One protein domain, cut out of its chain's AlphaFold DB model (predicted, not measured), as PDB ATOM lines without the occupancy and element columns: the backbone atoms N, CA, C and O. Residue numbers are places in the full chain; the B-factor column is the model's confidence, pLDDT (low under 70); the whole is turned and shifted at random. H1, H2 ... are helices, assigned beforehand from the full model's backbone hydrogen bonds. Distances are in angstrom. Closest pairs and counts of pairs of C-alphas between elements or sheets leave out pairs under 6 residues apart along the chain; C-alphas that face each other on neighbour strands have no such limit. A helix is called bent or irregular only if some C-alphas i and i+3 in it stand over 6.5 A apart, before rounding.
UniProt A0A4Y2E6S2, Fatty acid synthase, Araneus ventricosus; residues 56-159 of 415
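AT A GLANCE: This is residues 56 to 159 of the 415 residues of the protein "Fatty acid synthase" of Araneus ventricosus (UniProt A0A4Y2E6S2). Three helices lie side by side, H3 between the long H1 and H4, while the bent helix H2 wraps part of the way round H1. Its arm H2b crosses H1 at one side, and its arm H2a lies loosely beyond H1, on the side away from H4. H3 and H4 form a helical hairpin that covers the later part of H1, and no other helix touches residues 62 to 73 of H1. The printed part has 104 residues with four named helices, H1, H2, H3 and H4 in that order along the chain, and no named strand, an all-helix domain. It is only just compact, close to loose, with a radius of gyration of the C-alphas of 14.9 A and spans of 44 by 34 by 29 A.

HOW THE PARTS SIT: H1, residues 62 to 85, touches H3, residues 119 to 129, with its residues 74 to 82 alone. The closest C-alphas of the two are those of Cys 75 and Leu 121, 5.7 A apart. H1 and H3 run the same way at a shallow tilt of 28 degrees. H3 also touches H4, residues 136 to 156, where the closest C-alphas are those of Ser 123 and Tyr 146, at 5.3 A. These two make a hairpin, running opposite ways at a shallow tilt of 20 degrees. H1 and H4 are apart, but only just, with 8.1 A between their closest C-alphas. H2, residues 90 to 113, was assigned as one helix by its hydrogen bonds but is bent: C-alphas 99 and 102 are 6.6 A apart. Its arms H2a, residues 90 to 99, and H2b, residues 102 to 113, stand about perpendicular, at 75 degrees. H2b and H1 only just touch, with 3 pairs of C-alphas within 8 A, through residue 74 of H1 and residues 103 to 107 of H2b alone. The closest C-alphas there are those of Val 74 and Ile 107, at 6.1 A, and the lines stand about perpendicular, at 75 degrees. H2b and H3 are near each other, with 5 pairs of C-alphas within 10 A. H2a is close to H1 but not clearly touching, the C-alphas of Glu 84 and Ile 93 being 7.5 A apart. H2a and H1 run opposite ways at a shallow tilt of 34 degrees, only just short of steep. The O i to N i+4 pairs are within hydrogen-bond range throughout H1 and H3, in 7 of 8 cases in H2b, 13 of 17 in H4 and 0 of 6 in H2a, where 2 of 7 O i to N i+3 pairs are within range.

IN THESE COORDINATES: H1 begins at C-alpha 62, at (33.274, -7.527, -39.386), and measures 34.7 A from first to last C-alpha. H2a is 16.0 A long and H2b 17.9 A; C-alpha 102, where H2b begins, is at (30.041, -29.331, -32.973). H3 measures 15.3 A. H4 measures 29.9 A and ends at C-alpha 156, at (47.136, -17.835, -51.906). H4 has a kink of 38 degrees near residue 150 and is irregular, with C-alphas 152 and 155 7.8 A apart.

THE WHOLE: The C-alphas of Glu 56 and Lys 134, the two farthest apart, are separated by 46.9 A. The printed part has no cut. The links from H1 to H2 and from H2 to H3 are tight, and the link from H3 to H4 is short. The mean pLDDT of the printed part is 77.7, with values under 70 at residues 85 to 105 and 130 to 138; the mean of H2a is 46.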
ATOM      1  N   GLU A  56      46.074   1.590 -37.825       93.31
ATOM      2  CA  GLU A  56      44.973   0.735 -37.386       93.31
ATOM      3  C   GLU A  56      45.431  -0.717 -37.274       93.31
ATOM      4  O   GLU A  56      46.068  -1.277 -38.166       93.31
ATOM      5  N   SER A  57      45.110  -1.351 -36.147       89.56
ATOM      6  CA  SER A  57      45.499  -2.738 -35.899       89.56
ATOM      7  C   SER A  57      44.435  -3.754 -36.308       89.56
ATOM      8  O   SER A  57      44.745  -4.934 -36.345       89.56
ATOM      9  N   ASN A  58      43.189  -3.344 -36.551       89.50
ATOM     10  CA  ASN A  58      42.055  -4.240 -36.808       89.50
ATOM     11  C   ASN A  58      41.248  -3.774 -38.027       89.50
ATOM     12  O   ASN A  58      40.042  -3.572 -37.928       89.50
ATOM     13  N   ILE A  59      41.909  -3.606 -39.173       92.12
ATOM     14  CA  ILE A  59      41.288  -2.972 -40.349       92.12
ATOM     15  C   ILE A  59      40.247  -3.846 -41.080       92.12
ATOM     16  O   ILE A  59      39.529  -3.383 -41.970       92.12
ATOM     17  N   LEU A  60      40.154  -5.136 -40.748       91.50
ATOM     18  CA  LEU A  60      39.220  -6.040 -41.420       91.50
ATOM     19  C   LEU A  60      37.765  -5.672 -41.128       91.50
ATOM     20  O   LEU A  60      37.390  -5.353 -39.998       91.50
ATOM     21  N   SER A  61      36.913  -5.795 -42.150       89.62
ATOM     22  CA  SER A  61      35.472  -5.677 -41.952       89.62
ATOM     23  C   SER A  61      34.984  -6.764 -40.986       89.62
ATOM     24  O   SER A  61      35.580  -7.839 -40.879       89.62
ATOM     25  N   LYS A  62      33.860  -6.525 -40.297       91.06
ATOM     26  CA  LYS A  62      33.274  -7.527 -39.386       91.06
ATOM     27  C   LYS A  62      33.024  -8.867 -40.088       91.06
ATOM     28  O   LYS A  62      33.279  -9.915 -39.505       91.06
ATOM     29  N   PHE A  63      32.556  -8.815 -41.334       91.12
ATOM     30  CA  PHE A  63      32.272  -9.996 -42.144       91.12
ATOM     31  C   PHE A  63      33.548 -10.775 -42.500       91.12
ATOM     32  O   PHE A  63      33.585 -12.001 -42.353       91.12
ATOM     33  N   ASP A  64      34.607 -10.074 -42.912       91.69
ATOM     34  CA  ASP A  64      35.886 -10.703 -43.258       91.69
ATOM     35  C   ASP A  64      36.560 -11.284 -42.015       91.69
ATOM     36  O   ASP A  64      37.007 -12.430 -42.033       91.69
ATOM     37  N   ALA A  65      36.559 -10.539 -40.906       93.00
ATOM     38  CA  ALA A  65      37.105 -10.990 -39.632       93.00
ATOM     39  C   ALA A  65      36.404 -12.261 -39.121       93.00
ATOM     40  O   ALA A  65      37.070 -13.192 -38.669       93.00
ATOM     41  N   GLU A  66      35.073 -12.347 -39.230       93.38
ATOM     42  CA  GLU A  66      34.315 -13.548 -38.858       93.38
ATOM     43  C   GLU A  66      34.623 -14.732 -39.788       93.38
ATOM     44  O   GLU A  66      34.811 -15.865 -39.335       93.38
ATOM     45  N   THR A  67      34.701 -14.488 -41.095       92.06
ATOM     46  CA  THR A  67      34.995 -15.525 -42.094       92.06
ATOM     47  C   THR A  67      36.397 -16.100 -41.911       92.06
ATOM     48  O   THR A  67      36.565 -17.320 -41.818       92.06
ATOM     49  N   VAL A  68      37.399 -15.234 -41.774       93.81
ATOM     50  CA  VAL A  68      38.789 -15.624 -41.517       93.81
ATOM     51  C   VAL A  68      38.924 -16.256 -40.131       93.81
ATOM     52  O   VAL A  68      39.608 -17.267 -39.981       93.81
ATOM     53  N   GLY A  69      38.223 -15.734 -39.120       94.06
ATOM     54  CA  GLY A  69      38.201 -16.293 -37.768       94.06
ATOM     55  C   GLY A  69      37.690 -17.735 -37.728       94.06
ATOM     56  O   GLY A  69      38.324 -18.595 -37.112       94.06
ATOM     57  N   ARG A  70      36.599 -18.037 -38.447       91.81
ATOM     58  CA  ARG A  70      36.085 -19.412 -38.603       91.81
ATOM     59  C   ARG A  70      37.099 -20.323 -39.293       91.81
ATOM     60  O   ARG A  70      37.343 -21.430 -38.812       91.81
ATOM     61  N   TYR A  71      37.746 -19.850 -40.357       94.31
ATOM     62  CA  TYR A  71      38.791 -20.612 -41.044       94.31
ATOM     63  C   TYR A  71      39.993 -20.921 -40.136       94.31
ATOM     64  O   TYR A  71      40.433 -22.072 -40.047       94.31
ATOM     65  N   ILE A  72      40.496 -19.920 -39.404       94.88
ATOM     66  CA  ILE A  72      41.595 -20.082 -38.441       94.88
ATOM     67  C   ILE A  72      41.204 -21.075 -37.345       94.88
ATOM     68  O   ILE A  72      42.032 -21.898 -36.943       94.88
ATOM     69  N   HIS A  73      39.957 -21.023 -36.871       92.12
ATOM     70  CA  HIS A  73      39.445 -21.961 -35.879       92.12
ATOM     71  C   HIS A  73      39.488 -23.405 -36.398       92.12
ATOM     72  O   HIS A  73      40.093 -24.260 -35.750       92.12
ATOM     73  N   VAL A  74      38.955 -23.659 -37.598       90.56
ATOM     74  CA  VAL A  74      38.987 -24.981 -38.250       90.56
ATOM     75  C   VAL A  74      40.422 -25.486 -38.419       90.56
ATOM     76  O   VAL A  74      40.742 -26.596 -37.991       90.56
ATOM     77  N   CYS A  75      41.323 -24.659 -38.958       93.62
ATOM     78  CA  CYS A  75      42.732 -25.028 -39.107       93.62
ATOM     79  C   CYS A  75      43.389 -25.333 -37.753       93.62
ATOM     80  O   CYS A  75      44.178 -26.268 -37.633       93.62
ATOM     81  N   SER A  76      43.050 -24.573 -36.711       92.44
ATOM     82  CA  SER A  76      43.590 -24.774 -35.365       92.44
ATOM     83  C   SER A  76      43.138 -26.096 -34.748       92.44
ATOM     84  O   SER A  76      43.926 -26.733 -34.052       92.44
ATOM     85  N   LEU A  77      41.902 -26.529 -35.004       87.81
ATOM     86  CA  LEU A  77      41.401 -27.828 -34.553       87.81
ATOM     87  C   LEU A  77      42.152 -28.984 -35.218       87.81
ATOM     88  O   LEU A  77      42.652 -29.866 -34.525       87.81
ATOM     89  N   LEU A  78      42.321 -28.934 -36.541       86.56
ATOM     90  CA  LEU A  78      43.082 -29.948 -37.277       86.56
ATOM     91  C   LEU A  78      44.554 -29.973 -36.859       86.56
ATOM     92  O   LEU A  78      45.142 -31.035 -36.664       86.56
ATOM     93  N   ALA A  79      45.152 -28.804 -36.655       89.12
ATOM     94  CA  ALA A  79      46.516 -28.709 -36.168       89.12
ATOM     95  C   ALA A  79      46.674 -29.336 -34.771       89.12
ATOM     96  O   ALA A  79      47.633 -30.068 -34.536       89.12
ATOM     97  N   LYS A  80      45.716 -29.129 -33.857       84.94
ATOM     98  CA  LYS A  80      45.711 -29.817 -32.554       84.94
ATOM     99  C   LYS A  80      45.655 -31.338 -32.710       84.94
ATOM    100  O   LYS A  80      46.423 -32.022 -32.045       84.94
ATOM    101  N   MET A  81      44.853 -31.861 -33.641       80.31
ATOM    102  CA  MET A  81      44.827 -33.303 -33.930       80.31
ATOM    103  C   MET A  81      46.194 -33.820 -34.405       80.31
ATOM    104  O   MET A  81      46.641 -34.874 -33.963       80.31
ATOM    105  N   ILE A  82      46.900 -33.074 -35.261       80.50
ATOM    106  CA  ILE A  82      48.265 -33.434 -35.688       80.50
ATOM    107  C   ILE A  82      49.221 -33.470 -34.486       80.50
ATOM    108  O   ILE A  82      50.039 -34.385 -34.371       80.50
ATOM    109  N   LEU A  83      49.104 -32.508 -33.567       78.62
ATOM    110  CA  LEU A  83      49.898 -32.485 -32.337       78.62
ATOM    111  C   LEU A  83      49.610 -33.714 -31.454       78.62
ATOM    112  O   LEU A  83      50.545 -34.331 -30.948       78.62
ATOM    113  N   GLU A  84      48.344 -34.100 -31.296       73.44
ATOM    114  CA  GLU A  84      47.938 -35.294 -30.542       73.44
ATOM    115  C   GLU A  84      48.503 -36.577 -31.168       73.44
ATOM    116  O   GLU A  84      49.084 -37.406 -30.465       73.44
ATOM    117  N   LEU A  85      48.425 -36.700 -32.497       68.75
ATOM    118  CA  LEU A  85      49.016 -37.810 -33.254       68.75
ATOM    119  C   LEU A  85      50.545 -37.876 -33.106       68.75
ATOM    120  O   LEU A  85      51.124 -38.955 -33.214       68.75
ATOM    121  N   SER A  86      51.204 -36.749 -32.813       66.81
ATOM    122  CA  SER A  86      52.649 -36.694 -32.557       66.81
ATOM    123  C   SER A  86      53.070 -37.132 -31.138       66.81
ATOM    124  O   SER A  86      54.268 -37.248 -30.886       66.81
ATOM    125  N   GLY A  87      52.122 -37.431 -30.231       58.91
ATOM    126  CA  GLY A  87      52.390 -38.145 -28.972       58.91
ATOM    127  C   GLY A  87      52.571 -37.310 -27.692       58.91
ATOM    128  O   GLY A  87      53.292 -37.745 -26.795       58.91
ATOM    129  N   LYS A  88      51.929 -36.139 -27.546       55.97
ATOM    130  CA  LYS A  88      51.940 -35.371 -26.276       55.97
ATOM    131  C   LYS A  88      50.709 -35.692 -25.392       55.97
ATOM    132  O   LYS A  88      49.589 -35.561 -25.857       55.97
ATOM    133  N   ASN A  89      50.969 -36.137 -24.149       49.78
ATOM    134  CA  ASN A  89      50.098 -36.487 -22.995       49.78
ATOM    135  C   ASN A  89      48.594 -36.795 -23.195       49.78
ATOM    136  O   ASN A  89      47.805 -35.933 -23.562       49.78
ATOM    137  N   LYS A  90      48.177 -37.994 -22.740       49.44
ATOM    138  CA  LYS A  90      46.789 -38.511 -22.742       49.44
ATOM    139  C   LYS A  90      45.776 -37.685 -21.938       49.44
ATOM    140  O   LYS A  90      44.610 -37.654 -22.321       49.44
ATOM    141  N   ASP A  91      46.201 -37.001 -20.881       50.78
ATOM    142  CA  ASP A  91      45.284 -36.293 -19.972       50.78
ATOM    143  C   ASP A  91      44.751 -34.973 -20.557       50.78
ATOM    144  O   ASP A  91      43.732 -34.464 -20.108       50.78
ATOM    145  N   GLN A  92      45.380 -34.450 -21.618       50.72
ATOM    146  CA  GLN A  92      44.867 -33.302 -22.381       50.72
ATOM    147  C   GLN A  92      43.866 -33.722 -23.478       50.72
ATOM    148  O   GLN A  92      43.186 -32.873 -24.039       50.72
ATOM    149  N   ILE A  93      43.755 -35.022 -23.783       43.62
ATOM    150  CA  ILE A  93      43.023 -35.566 -24.946       43.62
ATOM    151  C   ILE A  93      41.527 -35.790 -24.639       43.62
ATOM    152  O   ILE A  93      40.686 -35.768 -25.542       43.62
ATOM    153  N   SER A  94      41.153 -35.993 -23.370       44.81
ATOM    154  CA  SER A  94      39.757 -36.238 -22.973       44.81
ATOM    155  C   SER A  94      38.876 -34.988 -23.016       44.81
ATOM    156  O   SER A  94      37.705 -35.090 -23.386       44.81
ATOM    157  N   ASP A  95      39.431 -33.817 -22.694       44.94
ATOM    158  CA  ASP A  95      38.680 -32.557 -22.642       44.94
ATOM    159  C   ASP A  95      38.412 -31.980 -24.039       44.94
ATOM    160  O   ASP A  95      37.358 -31.393 -24.284       44.94
ATOM    161  N   ILE A  96      39.309 -32.231 -24.999       43.59
ATOM    162  CA  ILE A  96      39.177 -31.735 -26.375       43.59
ATOM    163  C   ILE A  96      38.120 -32.556 -27.144       43.59
ATOM    164  O   ILE A  96      37.297 -31.980 -27.855       43.59
ATOM    165  N   LYS A  97      38.018 -33.877 -26.906       40.59
ATOM    166  CA  LYS A  97      36.972 -34.767 -27.474       40.59
ATOM    167  C   LYS A  97      35.528 -34.331 -27.200       40.59
ATOM    168  O   LYS A  97      34.643 -34.682 -27.978       40.59
ATOM    169  N   LYS A  98      35.266 -33.572 -26.129       45.84
ATOM    170  CA  LYS A  98      33.929 -33.014 -25.850       45.84
ATOM    171  C   LYS A  98      33.593 -31.794 -26.716       45.84
ATOM    172  O   LYS A  98      32.425 -31.631 -27.048       45.84
ATOM    173  N   GLY A  99      34.584 -30.997 -27.124       43.03
ATOM    174  CA  GLY A  99      34.402 -29.841 -28.017       43.03
ATOM    175  C   GLY A  99      34.345 -30.188 -29.512       43.03
ATOM    176  O   GLY A  99      33.965 -29.348 -30.319       43.03
ATOM    177  N   PHE A 100      34.699 -31.420 -29.895       45.97
ATOM    178  CA  PHE A 100      34.779 -31.834 -31.303       45.97
ATOM    179  C   PHE A 100      33.432 -32.179 -31.961       45.97
ATOM    180  O   PHE A 100      33.336 -32.112 -33.180       45.97
ATOM    181  N   LYS A 101      32.367 -32.478 -31.202       50.28
ATOM    182  CA  LYS A 101      31.074 -32.875 -31.800       50.28
ATOM    183  C   LYS A 101      30.386 -31.763 -32.606       50.28
ATOM    184  O   LYS A 101      29.742 -32.070 -33.599       50.28
ATOM    185  N   GLU A 102      30.533 -30.497 -32.208       49.59
ATOM    186  CA  GLU A 102      30.041 -29.331 -32.973       49.59
ATOM    187  C   GLU A 102      31.033 -28.902 -34.073       49.59
ATOM    188  O   GLU A 102      30.652 -28.301 -35.076       49.59
ATOM    189  N   ALA A 103      32.313 -29.249 -33.918       54.69
ATOM    190  CA  ALA A 103      33.361 -28.920 -34.876       54.69
ATOM    191  C   ALA A 103      33.392 -29.839 -36.106       54.69
ATOM    192  O   ALA A 103      33.814 -29.397 -37.172       54.69
ATOM    193  N   ASP A 104      32.945 -31.091 -35.983       62.94
ATOM    194  CA  ASP A 104      32.985 -32.069 -37.074       62.94
ATOM    195  C   ASP A 104      32.112 -31.644 -38.269       62.94
ATOM    196  O   ASP A 104      32.522 -31.810 -39.419       62.94
ATOM    197  N   GLU A 105      30.949 -31.024 -38.028       69.38
ATOM    198  CA  GLU A 105      30.088 -30.491 -39.094       69.38
ATOM    199  C   GLU A 105      30.731 -29.294 -39.807       69.38
ATOM    200  O   GLU A 105      30.729 -29.225 -41.040       69.38
ATOM    201  N   LEU A 106      31.343 -28.375 -39.050       73.06
ATOM    202  CA  LEU A 106      32.033 -27.214 -39.610       73.06
ATOM    203  C   LEU A 106      33.272 -27.643 -40.411       73.06
ATOM    204  O   LEU A 106      33.458 -27.194 -41.543       73.06
ATOM    205  N   ILE A 107      34.076 -28.564 -39.874       71.38
ATOM    206  CA  ILE A 107      35.217 -29.167 -40.573       71.38
ATOM    207  C   ILE A 107      34.732 -29.857 -41.852       71.38
ATOM    208  O   ILE A 107      35.289 -29.616 -42.921       71.38
ATOM    209  N   ALA A 108      33.665 -30.658 -41.781       74.44
ATOM    210  CA  ALA A 108      33.092 -31.325 -42.948       74.44
ATOM    211  C   ALA A 108      32.593 -30.330 -44.007       74.44
ATOM    212  O   ALA A 108      32.724 -30.596 -45.202       74.44
ATOM    213  N   SER A 109      32.046 -29.182 -43.599       80.50
ATOM    214  CA  SER A 109      31.600 -28.141 -44.531       80.50
ATOM    215  C   SER A 109      32.771 -27.501 -45.290       80.50
ATOM    216  O   SER A 109      32.716 -27.404 -46.518       80.50
ATOM    217  N   TYR A 110      33.870 -27.173 -44.598       79.12
ATOM    218  CA  TYR A 110      35.098 -26.673 -45.220       79.12
ATOM    219  C   TYR A 110      35.757 -27.745 -46.094       79.12
ATOM    220  O   TYR A 110      36.175 -27.453 -47.208       79.12
ATOM    221  N   LEU A 111      35.780 -29.009 -45.663       73.12
ATOM    222  CA  LEU A 111      36.317 -30.119 -46.458       73.12
ATOM    223  C   LEU A 111      35.539 -30.378 -47.758       73.12
ATOM    224  O   LEU A 111      36.120 -30.852 -48.729       73.12
ATOM    225  N   LYS A 112      34.238 -30.077 -47.795       76.69
ATOM    226  CA  LYS A 112      33.411 -30.206 -49.006       76.69
ATOM    227  C   LYS A 112      33.547 -29.022 -49.964       76.69
ATOM    228  O   LYS A 112      33.201 -29.165 -51.131       76.69
ATOM    229  N   SER A 113      33.996 -27.865 -49.476       74.38
ATOM    230  CA  SER A 113      33.949 -26.591 -50.207       74.38
ATOM    231  C   SER A 113      35.299 -25.877 -50.333       74.38
ATOM    232  O   SER A 113      35.344 -24.771 -50.873       74.38
ATOM    233  N   TYR A 114      36.405 -26.469 -49.865       73.38
ATOM    234  CA  TYR A 114      37.703 -25.797 -49.903       73.38
ATOM    235  C   TYR A 114      38.176 -25.565 -51.344       73.38
ATOM    236  O   TYR A 114      38.143 -26.440 -52.207       73.38
ATOM    237  N   THR A 115      38.650 -24.349 -51.584       81.38
ATOM    238  CA  THR A 115      39.182 -23.871 -52.865       81.38
ATOM    239  C   THR A 115      40.711 -23.765 -52.805       81.38
ATOM    240  O   THR A 115      41.342 -24.120 -51.805       81.38
ATOM    241  N   ASN A 116      41.340 -23.230 -53.854       80.56
ATOM    242  CA  ASN A 116      42.774 -22.922 -53.848       80.56
ATOM    243  C   ASN A 116      43.188 -21.889 -52.794       80.56
ATOM    244  O   ASN A 116      44.344 -21.895 -52.389       80.56
ATOM    245  N   SER A 117      42.248 -21.102 -52.257       86.44
ATOM    246  CA  SER A 117      42.530 -20.135 -51.193       86.44
ATOM    247  C   SER A 117      42.619 -20.736 -49.783       86.44
ATOM    248  O   SER A 117      42.640 -20.006 -48.800       86.44
ATOM    249  N   HIS A 118      42.626 -22.063 -49.653       93.25
ATOM    250  CA  HIS A 118      42.631 -22.773 -48.367       93.25
ATOM    251  C   HIS A 118      43.895 -23.646 -48.215       93.25
ATOM    252  O   HIS A 118      43.819 -24.812 -47.818       93.25
ATOM    253  N   ALA A 119      45.060 -23.123 -48.605       94.06
ATOM    254  CA  ALA A 119      46.321 -23.870 -48.684       94.06
ATOM    255  C   ALA A 119      46.771 -24.477 -47.337       94.06
ATOM    256  O   ALA A 119      47.242 -25.620 -47.289       94.06
ATOM    257  N   LEU A 120      46.588 -23.756 -46.225       95.31
ATOM    258  CA  LEU A 120      46.900 -24.236 -44.876       95.31
ATOM    259  C   LEU A 120      46.011 -25.424 -44.507       95.31
ATOM    260  O   LEU A 120      46.515 -26.463 -44.079       95.31
ATOM    261  N   LEU A 121      44.701 -25.302 -44.729       92.88
ATOM    262  CA  LEU A 121      43.743 -26.381 -44.502       92.88
ATOM    263  C   LEU A 121      44.099 -27.624 -45.323       92.88
ATOM    264  O   LEU A 121      44.207 -28.709 -44.753       92.88
ATOM    265  N   LYS A 122      44.357 -27.468 -46.630       90.81
ATOM    266  CA  LYS A 122      44.785 -28.570 -47.513       90.81
ATOM    267  C   LYS A 122      46.007 -29.301 -46.957       90.81
ATOM    268  O   LYS A 122      46.020 -30.531 -46.900       90.81
ATOM    269  N   SER A 123      47.004 -28.545 -46.502       92.38
ATOM    270  CA  SER A 123      48.245 -29.090 -45.948       92.38
ATOM    271  C   SER A 123      48.002 -29.873 -44.655       92.38
ATOM    272  O   SER A 123      48.502 -30.987 -44.500       92.38
ATOM    273  N   LEU A 124      47.180 -29.342 -43.744       90.44
ATOM    274  CA  LEU A 124      46.816 -30.017 -42.494       90.44
ATOM    275  C   LEU A 124      46.008 -31.297 -42.753       90.44
ATOM    276  O   LEU A 124      46.297 -32.346 -42.176       90.44
ATOM    277  N   CYS A 125      45.025 -31.239 -43.653       85.69
ATOM    278  CA  CYS A 125      44.221 -32.397 -44.036       85.69
ATOM    279  C   CYS A 125      45.061 -33.485 -44.703       85.69
ATOM    280  O   CYS A 125      44.876 -34.662 -44.401       85.69
ATOM    281  N   GLY A 126      46.007 -33.105 -45.565       84.75
ATOM    282  CA  GLY A 126      46.946 -34.036 -46.183       84.75
ATOM    283  C   GLY A 126      47.757 -34.820 -45.150       84.75
ATOM    284  O   GLY A 126      47.873 -36.040 -45.252       84.75
ATOM    285  N   ILE A 127      48.229 -34.151 -44.091       83.62
ATOM    286  CA  ILE A 127      48.931 -34.814 -42.984       83.62
ATOM    287  C   ILE A 127      48.004 -35.800 -42.256       83.62
ATOM    288  O   ILE A 127      48.378 -36.954 -42.056       83.62
ATOM    289  N   ILE A 128      46.788 -35.381 -41.890       78.69
ATOM    290  CA  ILE A 128      45.829 -36.212 -41.131       78.69
ATOM    291  C   ILE A 128      45.367 -37.444 -41.929       78.69
ATOM    292  O   ILE A 128      45.171 -38.532 -41.370       78.69
ATOM    293  N   ASN A 129      45.182 -37.283 -43.238       75.19
ATOM    294  CA  ASN A 129      44.684 -38.332 -44.126       75.19
ATOM    295  C   ASN A 129      45.779 -39.266 -44.644       75.19
ATOM    296  O   ASN A 129      45.455 -40.281 -45.254       75.19
ATOM    297  N   SER A 130      47.054 -38.969 -44.386       69.69
ATOM    298  CA  SER A 130      48.145 -39.873 -44.746       69.69
ATOM    299  C   SER A 130      48.029 -41.219 -44.005       69.69
ATOM    300  O   SER A 130      47.709 -41.281 -42.814       69.69
ATOM    301  N   GLU A 131      48.269 -42.324 -44.720       56.84
ATOM    302  CA  GLU A 131      48.136 -43.700 -44.206       56.84
ATOM    303  C   GLU A 131      49.203 -44.061 -43.146       56.84
ATOM    304  O   GLU A 131      49.078 -45.046 -42.418       56.84
ATOM    305  N   THR A 132      50.236 -43.228 -42.992       53.06
ATOM    306  CA  THR A 132      51.438 -43.436 -42.167       53.06
ATOM    307  C   THR A 132      51.264 -43.063 -40.685       53.06
ATOM    308  O   THR A 132      52.215 -42.684 -40.004       53.06
ATOM    309  N   ARG A 133      50.059 -43.245 -40.128       54.66
ATOM    310  CA  ARG A 133      49.699 -42.892 -38.733       54.66
ATOM    311  C   ARG A 133      50.445 -43.677 -37.643       54.66
ATOM    312  O   ARG A 133      50.282 -43.370 -36.465       54.66
ATOM    313  N   LYS A 134      51.183 -44.732 -38.001       52.72
ATOM    314  CA  LYS A 134      51.691 -45.729 -37.043       52.72
ATOM    315  C   LYS A 134      53.132 -45.496 -36.578       52.72
ATOM    316  O   LYS A 134      53.478 -46.025 -35.529       52.72
ATOM    317  N   ASP A 135      53.921 -44.669 -37.272       59.91
ATOM    318  CA  ASP A 135      55.310 -44.365 -36.897       59.91
ATOM    319  C   ASP A 135      55.588 -42.852 -36.820       59.91
ATOM    320  O   ASP A 135      55.522 -42.118 -37.807       59.91
ATOM    321  N   SER A 136      55.969 -42.374 -35.629       59.47
ATOM    322  CA  SER A 136      56.236 -40.951 -35.337       59.47
ATOM    323  C   SER A 136      57.343 -40.341 -36.219       59.47
ATOM    324  O   SER A 136      57.261 -39.174 -36.611       59.47
ATOM    325  N   LYS A 137      58.358 -41.134 -36.599       62.41
ATOM    326  CA  LYS A 137      59.437 -40.687 -37.501       62.41
ATOM    327  C   LYS A 137      58.966 -40.496 -38.946       62.41
ATOM    328  O   LYS A 137      59.484 -39.614 -39.633       62.41
ATOM    329  N   ASP A 138      57.977 -41.265 -39.400       68.31
ATOM    330  CA  ASP A 138      57.391 -41.087 -40.728       68.31
ATOM    331  C   ASP A 138      56.476 -39.863 -40.787       68.31
ATOM    332  O   ASP A 138      56.491 -39.154 -41.797       68.31
ATOM    333  N   LEU A 139      55.770 -39.545 -39.696       71.62
ATOM    334  CA  LEU A 139      54.904 -38.367 -39.619       71.62
ATOM    335  C   LEU A 139      55.683 -37.060 -39.836       71.62
ATOM    336  O   LEU A 139      55.258 -36.231 -40.634       71.62
ATOM    337  N   ALA A 140      56.843 -36.886 -39.194       76.56
ATOM    338  CA  ALA A 140      57.642 -35.662 -39.333       76.56
ATOM    339  C   ALA A 140      58.183 -35.462 -40.762       76.56
ATOM    340  O   ALA A 140      58.178 -34.351 -41.299       76.56
ATOM    341  N   ARG A 141      58.616 -36.550 -41.416       80.50
ATOM    342  CA  ARG A 141      59.082 -36.526 -42.812       80.50
ATOM    343  C   ARG A 141      57.952 -36.164 -43.780       80.50
ATOM    344  O   ARG A 141      58.172 -35.362 -44.683       80.50
ATOM    345  N   HIS A 142      56.756 -36.717 -43.583       81.88
ATOM    346  CA  HIS A 142      55.589 -36.397 -44.408       81.88
ATOM    347  C   HIS A 142      55.087 -34.977 -44.150       81.88
ATOM    348  O   HIS A 142      54.877 -34.223 -45.100       81.88
ATOM    349  N   ALA A 143      54.979 -34.575 -42.881       85.50
ATOM    350  CA  ALA A 143      54.620 -33.217 -42.499       85.50
ATOM    351  C   ALA A 143      55.553 -32.199 -43.159       85.50
ATOM    352  O   ALA A 143      55.071 -31.225 -43.722       85.50
ATOM    353  N   LYS A 144      56.866 -32.468 -43.208       90.31
ATOM    354  CA  LYS A 144      57.845 -31.613 -43.897       90.31
ATOM    355  C   LYS A 144      57.513 -31.366 -45.373       90.31
ATOM    356  O   LYS A 144      57.696 -30.246 -45.844       90.31
ATOM    357  N   ASN A 145      57.017 -32.367 -46.102       90.94
ATOM    358  CA  ASN A 145      56.602 -32.186 -47.499       90.94
ATOM    359  C   ASN A 145      55.385 -31.259 -47.604       90.94
ATOM    360  O   ASN A 145      55.373 -30.364 -48.446       90.94
ATOM    361  N   TYR A 146      54.414 -31.407 -46.701       92.06
ATOM    362  CA  TYR A 146      53.262 -30.508 -46.633       92.06
ATOM    363  C   TYR A 146      53.637 -29.093 -46.183       92.06
ATOM    364  O   TYR A 146      53.066 -28.145 -46.701       92.06
ATOM    365  N   VAL A 147      54.633 -28.907 -45.304       92.88
ATOM    366  CA  VAL A 147      55.138 -27.556 -44.987       92.88
ATOM    367  C   VAL A 147      55.753 -26.898 -46.221       92.88
ATOM    368  O   VAL A 147      55.514 -25.722 -46.462       92.88
ATOM    369  N   LYS A 148      56.515 -27.645 -47.029       92.25
ATOM    370  CA  LYS A 148      57.079 -27.123 -48.285       92.25
ATOM    371  C   LYS A 148      55.994 -26.746 -49.294       92.25
ATOM    372  O   LYS A 148      56.071 -25.672 -49.872       92.25
ATOM    373  N   SER A 149      54.988 -27.605 -49.465       91.62
ATOM    374  CA  SER A 149      53.831 -27.325 -50.323       91.62
ATOM    375  C   SER A 149      53.039 -26.116 -49.822       91.62
ATOM    376  O   SER A 149      52.627 -25.276 -50.616       91.62
ATOM    377  N   TYR A 150      52.868 -25.987 -48.503       93.88
ATOM    378  CA  TYR A 150      52.245 -24.812 -47.915       93.88
ATOM    379  C   TYR A 150      53.060 -23.556 -48.206       93.88
ATOM    380  O   TYR A 150      52.480 -22.564 -48.608       93.88
ATOM    381  N   LEU A 151      54.388 -23.588 -48.062       92.00
ATOM    382  CA  LEU A 151      55.247 -22.433 -48.342       92.00
ATOM    383  C   LEU A 151      55.136 -21.939 -49.790       92.00
ATOM    384  O   LEU A 151      55.139 -20.731 -49.991       92.00
ATOM    385  N   SER A 152      54.994 -22.834 -50.775       89.38
ATOM    386  CA  SER A 152      54.808 -22.437 -52.180       89.38
ATOM    387  C   SER A 152      53.425 -21.854 -52.483       89.38
ATOM    388  O   SER A 152      53.277 -21.115 -53.446       89.38
ATOM    389  N   GLU A 153      52.411 -22.181 -51.679       90.69
ATOM    390  CA  GLU A 153      51.026 -21.723 -51.874       90.69
ATOM    391  C   GLU A 153      50.560 -20.738 -50.790       90.69
ATOM    392  O   GLU A 153      49.402 -20.322 -50.781       90.69
ATOM    393  N   ARG A 154      51.442 -20.366 -49.857       92.06
ATOM    394  CA  ARG A 154      51.097 -19.650 -48.621       92.06
ATOM    395  C   ARG A 154      50.407 -18.330 -48.901       92.06
ATOM    396  O   ARG A 154      49.494 -17.946 -48.171       92.06
ATOM    397  N   ASP A 155      50.836 -17.659 -49.956       90.56
ATOM    398  CA  ASP A 155      50.311 -16.355 -50.326       90.56
ATOM    399  C   ASP A 155      48.888 -16.459 -50.858       90.56
ATOM    400  O   ASP A 155      48.122 -15.522 -50.684       90.56
ATOM    401  N   ASN A 156      48.496 -17.601 -51.427       90.44
ATOM    402  CA  ASN A 156      47.136 -17.835 -51.906       90.44
ATOM    403  C   ASN A 156      46.157 -18.137 -50.767       90.44
ATOM    404  O   ASN A 156      44.949 -18.042 -50.971       90.44
ATOM    405  N   ASP A 157      46.644 -18.495 -49.574       95.12
ATOM    406  CA  ASP A 157      45.781 -18.764 -48.429       95.12
ATOM    407  C   ASP A 157      44.979 -17.520 -48.023       95.12
ATOM    408  O   ASP A 157      45.499 -16.405 -47.994       95.12
ATOM    409  N   ILE A 158      43.715 -17.713 -47.652       94.25
ATOM    410  CA  ILE A 158      42.796 -16.644 -47.257       94.25
ATOM    411  C   ILE A 158      43.371 -15.760 -46.140       94.25
ATOM    412  O   ILE A 158      43.140 -14.554 -46.152       94.25
ATOM    413  N   ILE A 159      44.177 -16.313 -45.220       95.25
ATOM    414  CA  ILE A 159      44.814 -15.525 -44.148       95.25
ATOM    415  C   ILE A 159      45.939 -14.612 -44.657       95.25
ATOM    416  O   ILE A 159      46.330 -13.693 -43.948       95.25
TER     417      ILE A 159